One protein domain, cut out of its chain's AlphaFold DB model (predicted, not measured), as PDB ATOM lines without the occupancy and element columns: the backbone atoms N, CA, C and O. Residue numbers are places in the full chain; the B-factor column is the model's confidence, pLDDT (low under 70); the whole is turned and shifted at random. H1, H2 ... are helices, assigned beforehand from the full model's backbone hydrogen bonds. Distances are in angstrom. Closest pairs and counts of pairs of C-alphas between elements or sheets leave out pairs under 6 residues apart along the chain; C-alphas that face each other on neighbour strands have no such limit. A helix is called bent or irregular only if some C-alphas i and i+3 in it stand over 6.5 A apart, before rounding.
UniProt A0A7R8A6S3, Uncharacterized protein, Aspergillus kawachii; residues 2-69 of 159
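This is residues 2 to 69 of the 159 residues of an uncharacterized protein of Aspergillus kawachii (UniProt A0A7R8A6S3). H2 and H3 make a long helical hairpin, and the short helix H1 packs on residues 21 to 27 of H2. The printed part has 68 residues, with three named helices, H1, H2, H3, and no named strand: all helix. It is only just compact, close to loose, with a radius of gyration of the C-alphas of 12.9 A, and flat, spanning 43 by 23 by 12 A.

H1, residues 3 to 11, touches H2, residues 21 to 38, at its residues 21 to 27 alone; the closest C-alphas, of Gly 4 and Gly 21, are 5.6 A apart. They run the same way at a shallow tilt of 21 degrees. H2 and H3, residues 49 to 65, touch as a hairpin, opposite ways at a shallow tilt of 22 degrees; the closest C-alphas, of Gln 29 and Ser 55, are 5.2 A apart. H1 and H3 are only just apart, at 8.0 A between closest C-alphas. Every O i to N i+4 pair is within hydrogen-bond range in H1 and H3, 12 of 14 in H2.

H1, 12.5 A long, begins at C-alpha 3 (-37.840, 39.904, -48.774). H2, 26.7 A, is irregular: C-alphas 22 and 25 are 7.1 A apart. H3, 24.4 A, ends at C-alpha 65 (-32.498, 40.712, -59.961).

The farthest C-alphas, of Thr 41 and Thr 69, are 44.5 A apart. The printed part has no cut, and both links are short. Residues 68 to 69 have pLDDT under 70.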
ATOM      1  N   SER A   2     -37.740  43.738 -51.823       82.56
ATOM      2  CA  SER A   2     -37.767  42.262 -51.805       82.56
ATOM      3  C   SER A   2     -37.461  41.714 -50.408       82.56
ATOM      4  O   SER A   2     -36.664  42.292 -49.666       82.56
ATOM      5  N   GLN A   3     -38.075  40.580 -50.055       84.94
ATOM      6  CA  GLN A   3     -37.840  39.904 -48.774       84.94
ATOM      7  C   GLN A   3     -36.364  39.508 -48.599       84.94
ATOM      8  O   GLN A   3     -35.815  39.661 -47.512       84.94
ATOM      9  N   GLY A   4     -35.704  39.071 -49.679       86.12
ATOM     10  CA  GLY A   4     -34.278  38.728 -49.673       86.12
ATOM     11  C   GLY A   4     -33.369  39.930 -49.408       86.12
ATOM     12  O   GLY A   4     -32.435  39.820 -48.622       86.12
ATOM     13  N   PHE A   5     -33.675  41.097 -49.986       88.75
ATOM     14  CA  PHE A   5     -32.895  42.312 -49.733       88.75
ATOM     15  C   PHE A   5     -33.062  42.806 -48.293       88.75
ATOM     16  O   PHE A   5     -32.078  43.152 -47.645       88.75
ATOM     17  N   GLN A   6     -34.286  42.771 -47.755       89.38
ATOM     18  CA  GLN A   6     -34.524  43.123 -46.352       89.38
ATOM     19  C   GLN A   6     -33.809  42.158 -45.394       89.38
ATOM     20  O   GLN A   6     -33.209  42.596 -44.415       89.38
ATOM     21  N   ALA A   7     -33.846  40.853 -45.680       90.19
ATOM     22  CA  ALA A   7     -33.121  39.853 -44.902       90.19
ATOM     23  C   ALA A   7     -31.608  40.103 -44.945       90.19
ATOM     24  O   ALA A   7     -30.968  40.086 -43.899       90.19
ATOM     25  N   TYR A   8     -31.059  40.407 -46.125       92.56
ATOM     26  CA  TYR A   8     -29.661  40.801 -46.286       92.56
ATOM     27  C   TYR A   8     -29.308  42.006 -45.413       92.56
ATOM     28  O   TYR A   8     -28.393  41.891 -44.605       92.56
ATOM     29  N   LEU A   9     -30.061  43.110 -45.494       91.38
ATOM     30  CA  LEU A   9     -29.801  44.314 -44.692       91.38
ATOM     31  C   LEU A   9     -29.776  44.023 -43.187       91.38
ATOM     32  O   LEU A   9     -28.915  44.537 -42.481       91.38
ATOM     33  N   ASN A  10     -30.675  43.159 -42.712       91.56
ATOM     34  CA  ASN A  10     -30.739  42.772 -41.303       91.56
ATOM     35  C   ASN A  10     -29.558  41.885 -40.859       91.56
ATOM     36  O   ASN A  10     -29.324  41.760 -39.659       91.56
ATOM     37  N   GLN A  11     -28.853  41.241 -41.795       91.12
ATOM     38  CA  GLN A  11     -27.703  40.375 -41.508       91.12
ATOM     39  C   GLN A  11     -26.349  41.007 -41.859       91.12
ATOM     40  O   GLN A  11     -25.311  40.438 -41.523       91.12
ATOM     41  N   VAL A  12     -26.315  42.184 -42.494       88.81
ATOM     42  CA  VAL A  12     -25.053  42.905 -42.714       88.81
ATOM     43  C   VAL A  12     -24.380  43.169 -41.364       88.81
ATOM     44  O   VAL A  12     -24.969  43.757 -40.461       88.81
ATOM     45  N   GLY A  13     -23.129  42.729 -41.228       81.69
ATOM     46  CA  GLY A  13     -22.354  42.865 -39.992       81.69
ATOM     47  C   GLY A  13     -22.598  41.766 -38.952       81.69
ATOM     48  O   GLY A  13     -21.937  41.779 -37.913       81.69
ATOM     49  N   THR A  14     -23.484  40.803 -39.222       84.81
ATOM     50  CA  THR A  14     -23.650  39.594 -38.403       84.81
ATOM     51  C   THR A  14     -22.875  38.414 -39.010       84.81
ATOM     52  O   THR A  14     -22.407  38.472 -40.145       84.81
ATOM     53  N   ASN A  15     -22.750  37.312 -38.262       80.44
ATOM     54  CA  ASN A  15     -22.179  36.048 -38.755       80.44
ATOM     55  C   ASN A  15     -23.270  35.068 -39.240       80.44
ATOM     56  O   ASN A  15     -23.101  33.850 -39.149       80.44
ATOM     57  N   ASN A  16     -24.420  35.574 -39.695       86.25
ATOM     58  CA  ASN A  16     -25.535  34.744 -40.147       86.25
ATOM     59  C   ASN A  16     -25.776  34.892 -41.654       86.25
ATOM     60  O   ASN A  16     -26.292  35.896 -42.133       86.25
ATOM     61  N   PHE A  17     -25.461  33.829 -42.392       86.50
ATOM     62  CA  PHE A  17     -25.529  33.791 -43.857       86.50
ATOM     63  C   PHE A  17     -26.733  33.001 -44.398       86.50
ATOM     64  O   PHE A  17     -26.816  32.721 -45.594       86.50
ATOM     65  N   ARG A  18     -27.660  32.575 -43.531       85.81
ATOM     66  CA  ARG A  18     -28.768  31.684 -43.911       85.81
ATOM     67  C   ARG A  18     -29.992  32.470 -44.378       85.81
ATOM     68  O   ARG A  18     -30.306  33.524 -43.840       85.81
ATOM     69  N   GLY A  19     -30.726  31.914 -45.345       83.50
ATOM     70  CA  GLY A  19     -32.033  32.445 -45.763       83.50
ATOM     71  C   GLY A  19     -31.982  33.767 -46.538       83.50
ATOM     72  O   GLY A  19     -32.976  34.483 -46.581       83.50
ATOM     73  N   LEU A  20     -30.842  34.098 -47.150       85.88
ATOM     74  CA  LEU A  20     -30.612  35.383 -47.826       85.88
ATOM     75  C   LEU A  20     -30.959  35.385 -49.325       85.88
ATOM     76  O   LEU A  20     -30.837  36.415 -49.989       85.88
ATOM     77  N   GLY A  21     -31.372  34.238 -49.873       86.38
ATOM     78  CA  GLY A  21     -31.661  34.083 -51.300       86.38
ATOM     79  C   GLY A  21     -30.477  34.517 -52.169       86.38
ATOM     80  O   GLY A  21     -29.338  34.118 -51.932       86.38
ATOM     81  N   GLU A  22     -30.748  35.381 -53.143       86.25
ATOM     82  CA  GLU A  22     -29.769  35.911 -54.105       86.25
ATOM     83  C   GLU A  22     -28.632  36.725 -53.459       86.25
ATOM     84  O   GLU A  22     -27.577  36.903 -54.065       86.25
ATOM     85  N   PHE A  23     -28.806  37.183 -52.215       90.56
ATOM     86  CA  PHE A  23     -27.799  37.950 -51.476       90.56
ATOM     87  C   PHE A  23     -26.869  37.079 -50.618       90.56
ATOM     88  O   PHE A  23     -25.924  37.605 -50.032       90.56
ATOM     89  N   GLY A  24     -27.095  35.762 -50.539       89.50
ATOM     90  CA  GLY A  24     -26.297  34.866 -49.691       89.50
ATOM     91  C   GLY A  24     -24.814  34.863 -50.059       89.50
ATOM     92  O   GLY A  24     -23.964  35.155 -49.221       89.50
ATOM     93  N   THR A  25     -24.508  34.619 -51.334       88.75
ATOM     94  CA  THR A  25     -23.128  34.654 -51.846       88.75
ATOM     95  C   THR A  25     -22.498  36.034 -51.679       88.75
ATOM     96  O   THR A  25     -21.325  36.137 -51.333       88.75
ATOM     97  N   THR A  26     -23.279  37.097 -51.885       91.12
ATOM     98  CA  THR A  26     -22.821  38.478 -51.707       91.12
ATOM     99  C   THR A  26     -22.351  38.723 -50.277       91.12
ATOM    100  O   THR A  26     -21.245  39.224 -50.085       91.12
ATOM    101  N   LEU A  27     -23.145  38.330 -49.273       91.81
ATOM    102  CA  LEU A  27     -22.788  38.558 -47.872       91.81
ATOM    103  C   LEU A  27     -21.552  37.747 -47.451       91.81
ATOM    104  O   LEU A  27     -20.705  38.274 -46.733       91.81
ATOM    105  N   VAL A  28     -21.406  36.508 -47.936       91.81
ATOM    106  CA  VAL A  28     -20.201  35.693 -47.691       91.81
ATOM    107  C   VAL A  28     -18.954  36.395 -48.228       91.81
ATOM    108  O   VAL A  28     -17.990  36.580 -47.491       91.81
ATOM    109  N   GLN A  29     -18.987  36.874 -49.472       91.75
ATOM    110  CA  GLN A  29     -17.840  37.565 -50.069       91.75
ATOM    111  C   GLN A  29     -17.516  38.890 -49.367       91.75
ATOM    112  O   GLN A  29     -16.349  39.249 -49.222       91.75
ATOM    113  N   GLN A  30     -18.531  39.632 -48.912       92.00
ATOM    114  CA  GLN A  30     -18.315  40.845 -48.117       92.00
ATOM    115  C   GLN A  30     -17.653  40.529 -46.775       92.00
ATOM    116  O   GLN A  30     -16.765  41.260 -46.337       92.00
ATOM    117  N   TRP A  31     -18.056  39.433 -46.134       91.25
ATOM    118  CA  TRP A  31     -17.442  38.971 -44.896       91.25
ATOM    119  C   TRP A  31     -15.980  38.561 -45.105       91.25
ATOM    120  O   TRP A  31     -15.124  39.000 -44.342       91.25
ATOM    121  N   GLU A  32     -15.665  37.822 -46.174       90.12
ATOM    122  CA  GLU A  32     -14.283  37.460 -46.534       90.12
ATOM    123  C   GLU A  32     -13.402  38.700 -46.758       90.12
ATOM    124  O   GLU A  32     -12.264  38.759 -46.285       90.12
ATOM    125  N   VAL A  33     -13.940  39.725 -47.430       90.50
ATOM    126  CA  VAL A  33     -13.258  41.015 -47.606       90.50
ATOM    127  C   VAL A  33     -12.966  41.666 -46.255       90.50
ATOM    128  O   VAL A  33     -11.828  42.061 -46.003       90.50
ATOM    129  N   LEU A  34     -13.966  41.761 -45.375       88.94
ATOM    130  CA  LEU A  34     -13.803  42.369 -44.052       88.94
ATOM    131  C   LEU A  34     -12.810  41.596 -43.179       88.94
ATOM    132  O   LEU A  34     -11.989  42.216 -42.505       88.94
ATOM    133  N   GLU A  35     -12.850  40.266 -43.206       88.75
ATOM    134  CA  GLU A  35     -11.903  39.422 -42.479       88.75
ATOM    135  C   GLU A  35     -10.471  39.610 -42.976       88.75
ATOM    136  O   GLU A  35      -9.564  39.746 -42.154       88.75
ATOM    137  N   GLY A  36     -10.254  39.668 -44.292       87.88
ATOM    138  CA  GLY A  36      -8.925  39.916 -44.854       87.88
ATOM    139  C   GLY A  36      -8.405  41.330 -44.573       87.88
ATOM    140  O   GLY A  36      -7.209  41.514 -44.378       87.88
ATOM    141  N   LEU A  37      -9.289  42.332 -44.490       84.50
ATOM    142  CA  LEU A  37      -8.910  43.693 -44.085       84.50
ATOM    143  C   LEU A  37      -8.549  43.776 -42.595       84.50
ATOM    144  O   LEU A  37      -7.591  44.455 -42.232       84.50
ATOM    145  N   ARG A  38      -9.300  43.086 -41.727       87.31
ATOM    146  CA  ARG A  38      -9.051  43.055 -40.273       87.31
ATOM    147  C   ARG A  38      -7.787  42.286 -39.909       87.31
ATOM    148  O   ARG A  38      -7.112  42.654 -38.955       87.31
ATOM    149  N   ASN A  39      -7.479  41.235 -40.662       85.62
ATOM    150  CA  ASN A  39      -6.388  40.310 -40.370       85.62
ATOM    151  C   ASN A  39      -5.247  40.419 -41.390       85.62
ATOM    152  O   ASN A  39      -4.615  39.418 -41.693       85.62
ATOM    153  N   GLY A  40      -4.950  41.614 -41.911       77.19
ATOM    154  CA  GLY A  40      -3.985  41.791 -43.010       77.19
ATOM    155  C   GLY A  40      -2.539  41.339 -42.733       77.19
ATOM    156  O   GLY A  40      -1.722  41.330 -43.651       77.19
ATOM    157  N   THR A  41      -2.201  40.971 -41.493       81.50
ATOM    158  CA  THR A  41      -0.914  40.360 -41.118       81.50
ATOM    159  C   THR A  41      -0.920  38.831 -41.177       81.50
ATOM    160  O   THR A  41       0.143  38.221 -41.108       81.50
ATOM    161  N   ASP A  42      -2.095  38.205 -41.253       83.69
ATOM    162  CA  ASP A  42      -2.248  36.759 -41.372       83.69
ATOM    163  C   ASP A  42      -2.070  36.352 -42.848       83.69
ATOM    164  O   ASP A  42      -2.876  36.741 -43.698       83.69
ATOM    165  N   PRO A  43      -1.040  35.556 -43.190       80.12
ATOM    166  CA  PRO A  43      -0.789  35.148 -44.570       80.12
ATOM    167  C   PRO A  43      -1.910  34.278 -45.160       80.12
ATOM    168  O   PRO A  43      -1.990  34.147 -46.382       80.12
ATOM    169  N   LEU A  44      -2.776  33.694 -44.324       82.00
ATOM    170  CA  LEU A  44      -3.943  32.918 -44.749       82.00
ATOM    171  C   LEU A  44      -5.197  33.785 -44.937       82.00
ATOM    172  O   LEU A  44      -6.176  33.317 -45.518       82.00
ATOM    173  N   LYS A  45      -5.178  35.042 -44.477       77.69
ATOM    174  CA  LYS A  45      -6.291  35.992 -44.587       77.69
ATOM    175  C   LYS A  45      -5.818  37.288 -45.238       77.69
ATOM    176  O   LYS A  45      -5.561  38.287 -44.579       77.69
ATOM    177  N   CYS A  46      -5.757  37.286 -46.566       71.81
ATOM    178  CA  CYS A  46      -5.426  38.471 -47.350       71.81
ATOM    179  C   CYS A  46      -6.639  38.920 -48.172       71.81
ATOM    180  O   CYS A  46      -7.223  38.123 -48.905       71.81
ATOM    181  N   SER A  47      -6.988  40.206 -48.096       75.62
ATOM    182  CA  SER A  47      -7.901  40.832 -49.058       75.62
ATOM    183  C   SER A  47      -7.104  41.669 -50.056       75.62
ATOM    184  O   SER A  47      -6.188  42.399 -49.676       75.62
ATOM    185  N   ASP A  48      -7.439  41.559 -51.338       80.88
ATOM    186  CA  ASP A  48      -6.926  42.428 -52.393       80.88
ATOM    187  C   ASP A  48      -8.080  42.967 -53.256       80.88
ATOM    188  O   ASP A  48      -9.259  42.826 -52.922       80.88
ATOM    189  N   LYS A  49      -7.760  43.603 -54.386       85.06
ATOM    190  CA  LYS A  49      -8.781  44.157 -55.285       85.06
ATOM    191  C   LYS A  49      -9.759  43.109 -55.832       85.06
ATOM    192  O   LYS A  49     -10.862  43.463 -56.232       85.06
ATOM    193  N   THR A  50      -9.375  41.834 -55.900       88.38
ATOM    194  CA  THR A  50     -10.149  40.786 -56.574       88.38
ATOM    195  C   THR A  50     -11.365  40.352 -55.750       88.38
ATOM    196  O   THR A  50     -12.469  40.412 -56.304       88.38
ATOM    197  N   PRO A  51     -11.244  39.985 -54.453       89.50
ATOM    198  CA  PRO A  51     -12.403  39.752 -53.593       89.50
ATOM    199  C   PRO A  51     -13.297  40.985 -53.459       89.50
ATOM    200  O   PRO A  51     -14.515  40.855 -53.559       89.50
ATOM    201  N   VAL A  52     -12.711  42.183 -53.326       89.88
ATOM    202  CA  VAL A  52     -13.466  43.446 -53.223       89.88
ATOM    203  C   VAL A  52     -14.314  43.678 -54.473       89.88
ATOM    204  O   VAL A  52     -15.528  43.864 -54.380       89.88
ATOM    205  N   ASN A  53     -13.700  43.607 -55.656       92.81
ATOM    206  CA  ASN A  53     -14.400  43.782 -56.924       92.81
ATOM    207  C   ASN A  53     -15.474  42.706 -57.145       92.81
ATOM    208  O   ASN A  53     -16.586  43.011 -57.571       92.81
ATOM    209  N   SER A  54     -15.164  41.446 -56.823       91.69
ATOM    210  CA  SER A  54     -16.110  40.334 -56.978       91.69
ATOM    211  C   SER A  54     -17.334  40.512 -56.081       91.69
ATOM    212  O   SER A  54     -18.461  40.383 -56.558       91.69
ATOM    213  N   SER A  55     -17.107  40.881 -54.817       93.38
ATOM    214  CA  SER A  55     -18.149  41.166 -53.832       93.38
ATOM    215  C   SER A  55     -19.055  42.320 -54.273       93.38
ATOM    216  O   SER A  55     -20.284  42.189 -54.266       93.38
ATOM    217  N   LEU A  56     -18.462  43.422 -54.748       93.75
ATOM    218  CA  LEU A  56     -19.196  44.569 -55.282       93.75
ATOM    219  C   LEU A  56     -20.061  44.177 -56.485       93.75
ATOM    220  O   LEU A  56     -21.252  44.483 -56.520       93.75
ATOM    221  N   ILE A  57     -19.491  43.476 -57.466       94.81
ATOM    222  CA  ILE A  57     -20.231  43.073 -58.668       94.81
ATOM    223  C   ILE A  57     -21.356  42.103 -58.314       94.81
ATOM    224  O   ILE A  57     -22.444  42.210 -58.876       94.81
ATOM    225  N   LYS A  58     -21.142  41.184 -57.365       93.81
ATOM    226  CA  LYS A  58     -22.198  40.276 -56.907       93.81
ATOM    227  C   LYS A  58     -23.345  41.012 -56.230       93.81
ATOM    228  O   LYS A  58     -24.499  40.700 -56.524       93.81
ATOM    229  N   LEU A  59     -23.053  42.035 -55.427       93.62
ATOM    230  CA  LEU A  59     -24.085  42.914 -54.882       93.62
ATOM    231  C   LEU A  59     -24.870  43.609 -55.998       93.62
ATOM    232  O   LEU A  59     -26.097  43.558 -56.005       93.62
ATOM    233  N   LEU A  60     -24.179  44.216 -56.962       93.62
ATOM    234  CA  LEU A  60     -24.810  44.922 -58.078       93.62
ATOM    235  C   LEU A  60     -25.668  43.988 -58.953       93.62
ATOM    236  O   LEU A  60     -26.764  44.364 -59.378       93.62
ATOM    237  N   GLN A  61     -25.215  42.751 -59.174       92.62
ATOM    238  CA  GLN A  61     -25.985  41.708 -59.857       92.62
ATOM    239  C   GLN A  61     -27.245  41.329 -59.071       92.62
ATOM    240  O   GLN A  61     -28.326  41.338 -59.651       92.62
ATOM    241  N   ALA A  62     -27.137  41.064 -57.764       90.38
ATOM    242  CA  ALA A  62     -28.284  40.729 -56.913       90.38
ATOM    243  C   ALA A  62     -29.304  41.879 -56.836       90.38
ATOM    244  O   ALA A  62     -30.507  41.661 -56.948       90.38
ATOM    245  N   LEU A  63     -28.834  43.127 -56.743       88.94
ATOM    246  CA  LEU A  63     -29.698  44.310 -56.816       88.94
ATOM    247  C   LEU A  63     -30.441  44.415 -58.156       88.94
ATOM    248  O   LEU A  63     -31.555  44.927 -58.190       88.94
ATOM    249  N   SER A  64     -29.859  43.910 -59.248       87.38
ATOM    250  CA  SER A  64     -30.483  43.936 -60.581       87.38
ATOM    251  C   SER A  64     -31.508  42.823 -60.801       87.38
ATOM    252  O   SER A  64     -32.289  42.903 -61.746       87.38
ATOM    253  N   LEU A  65     -31.499  41.786 -59.958       83.69
ATOM    254  CA  LEU A  65     -32.498  40.712 -59.961       83.69
ATOM    255  C   LEU A  65     -33.763  41.094 -59.181       83.69
ATOM    256  O   LEU A  65     -34.810  40.465 -59.338       83.69
ATOM    257  N   LEU A  66     -33.700  42.167 -58.383       84.06
ATOM    258  CA  LEU A  66     -34.891  42.757 -57.791       84.06
ATOM    259  C   LEU A  66     -35.892  43.121 -58.896       84.06
ATOM    260  O   LEU A  66     -35.445  43.527 -59.971       84.06
ATOM    261  N   PRO A  67     -37.218  43.029 -58.645       70.75
ATOM    262  CA  PRO A  67     -38.255  43.304 -59.641       70.75
ATOM    263  C   PRO A  67     -38.120  44.720 -60.208       70.75
ATOM    264  O   PRO A  67     -38.659  45.689 -59.679       70.75
ATOM    265  N   THR A  68     -37.335  44.842 -61.269       65.81
ATOM    266  CA  THR A  68     -36.967  46.087 -61.921       65.81
ATOM    267  C   THR A  68     -36.892  45.786 -63.408       65.81
ATOM    268  O   THR A  68     -36.279  44.810 -63.841       65.81
ATOM    269  N   THR A  69     -37.552  46.604 -64.218       62.97
ATOM    270  CA  THR A  69     -37.533  46.510 -65.682       62.97
ATOM    271  C   THR A  69     -36.232  47.097 -66.229       62.97
ATOM    272  O   THR A  69     -36.231  48.007 -67.053       62.97
TER     273      THR A  69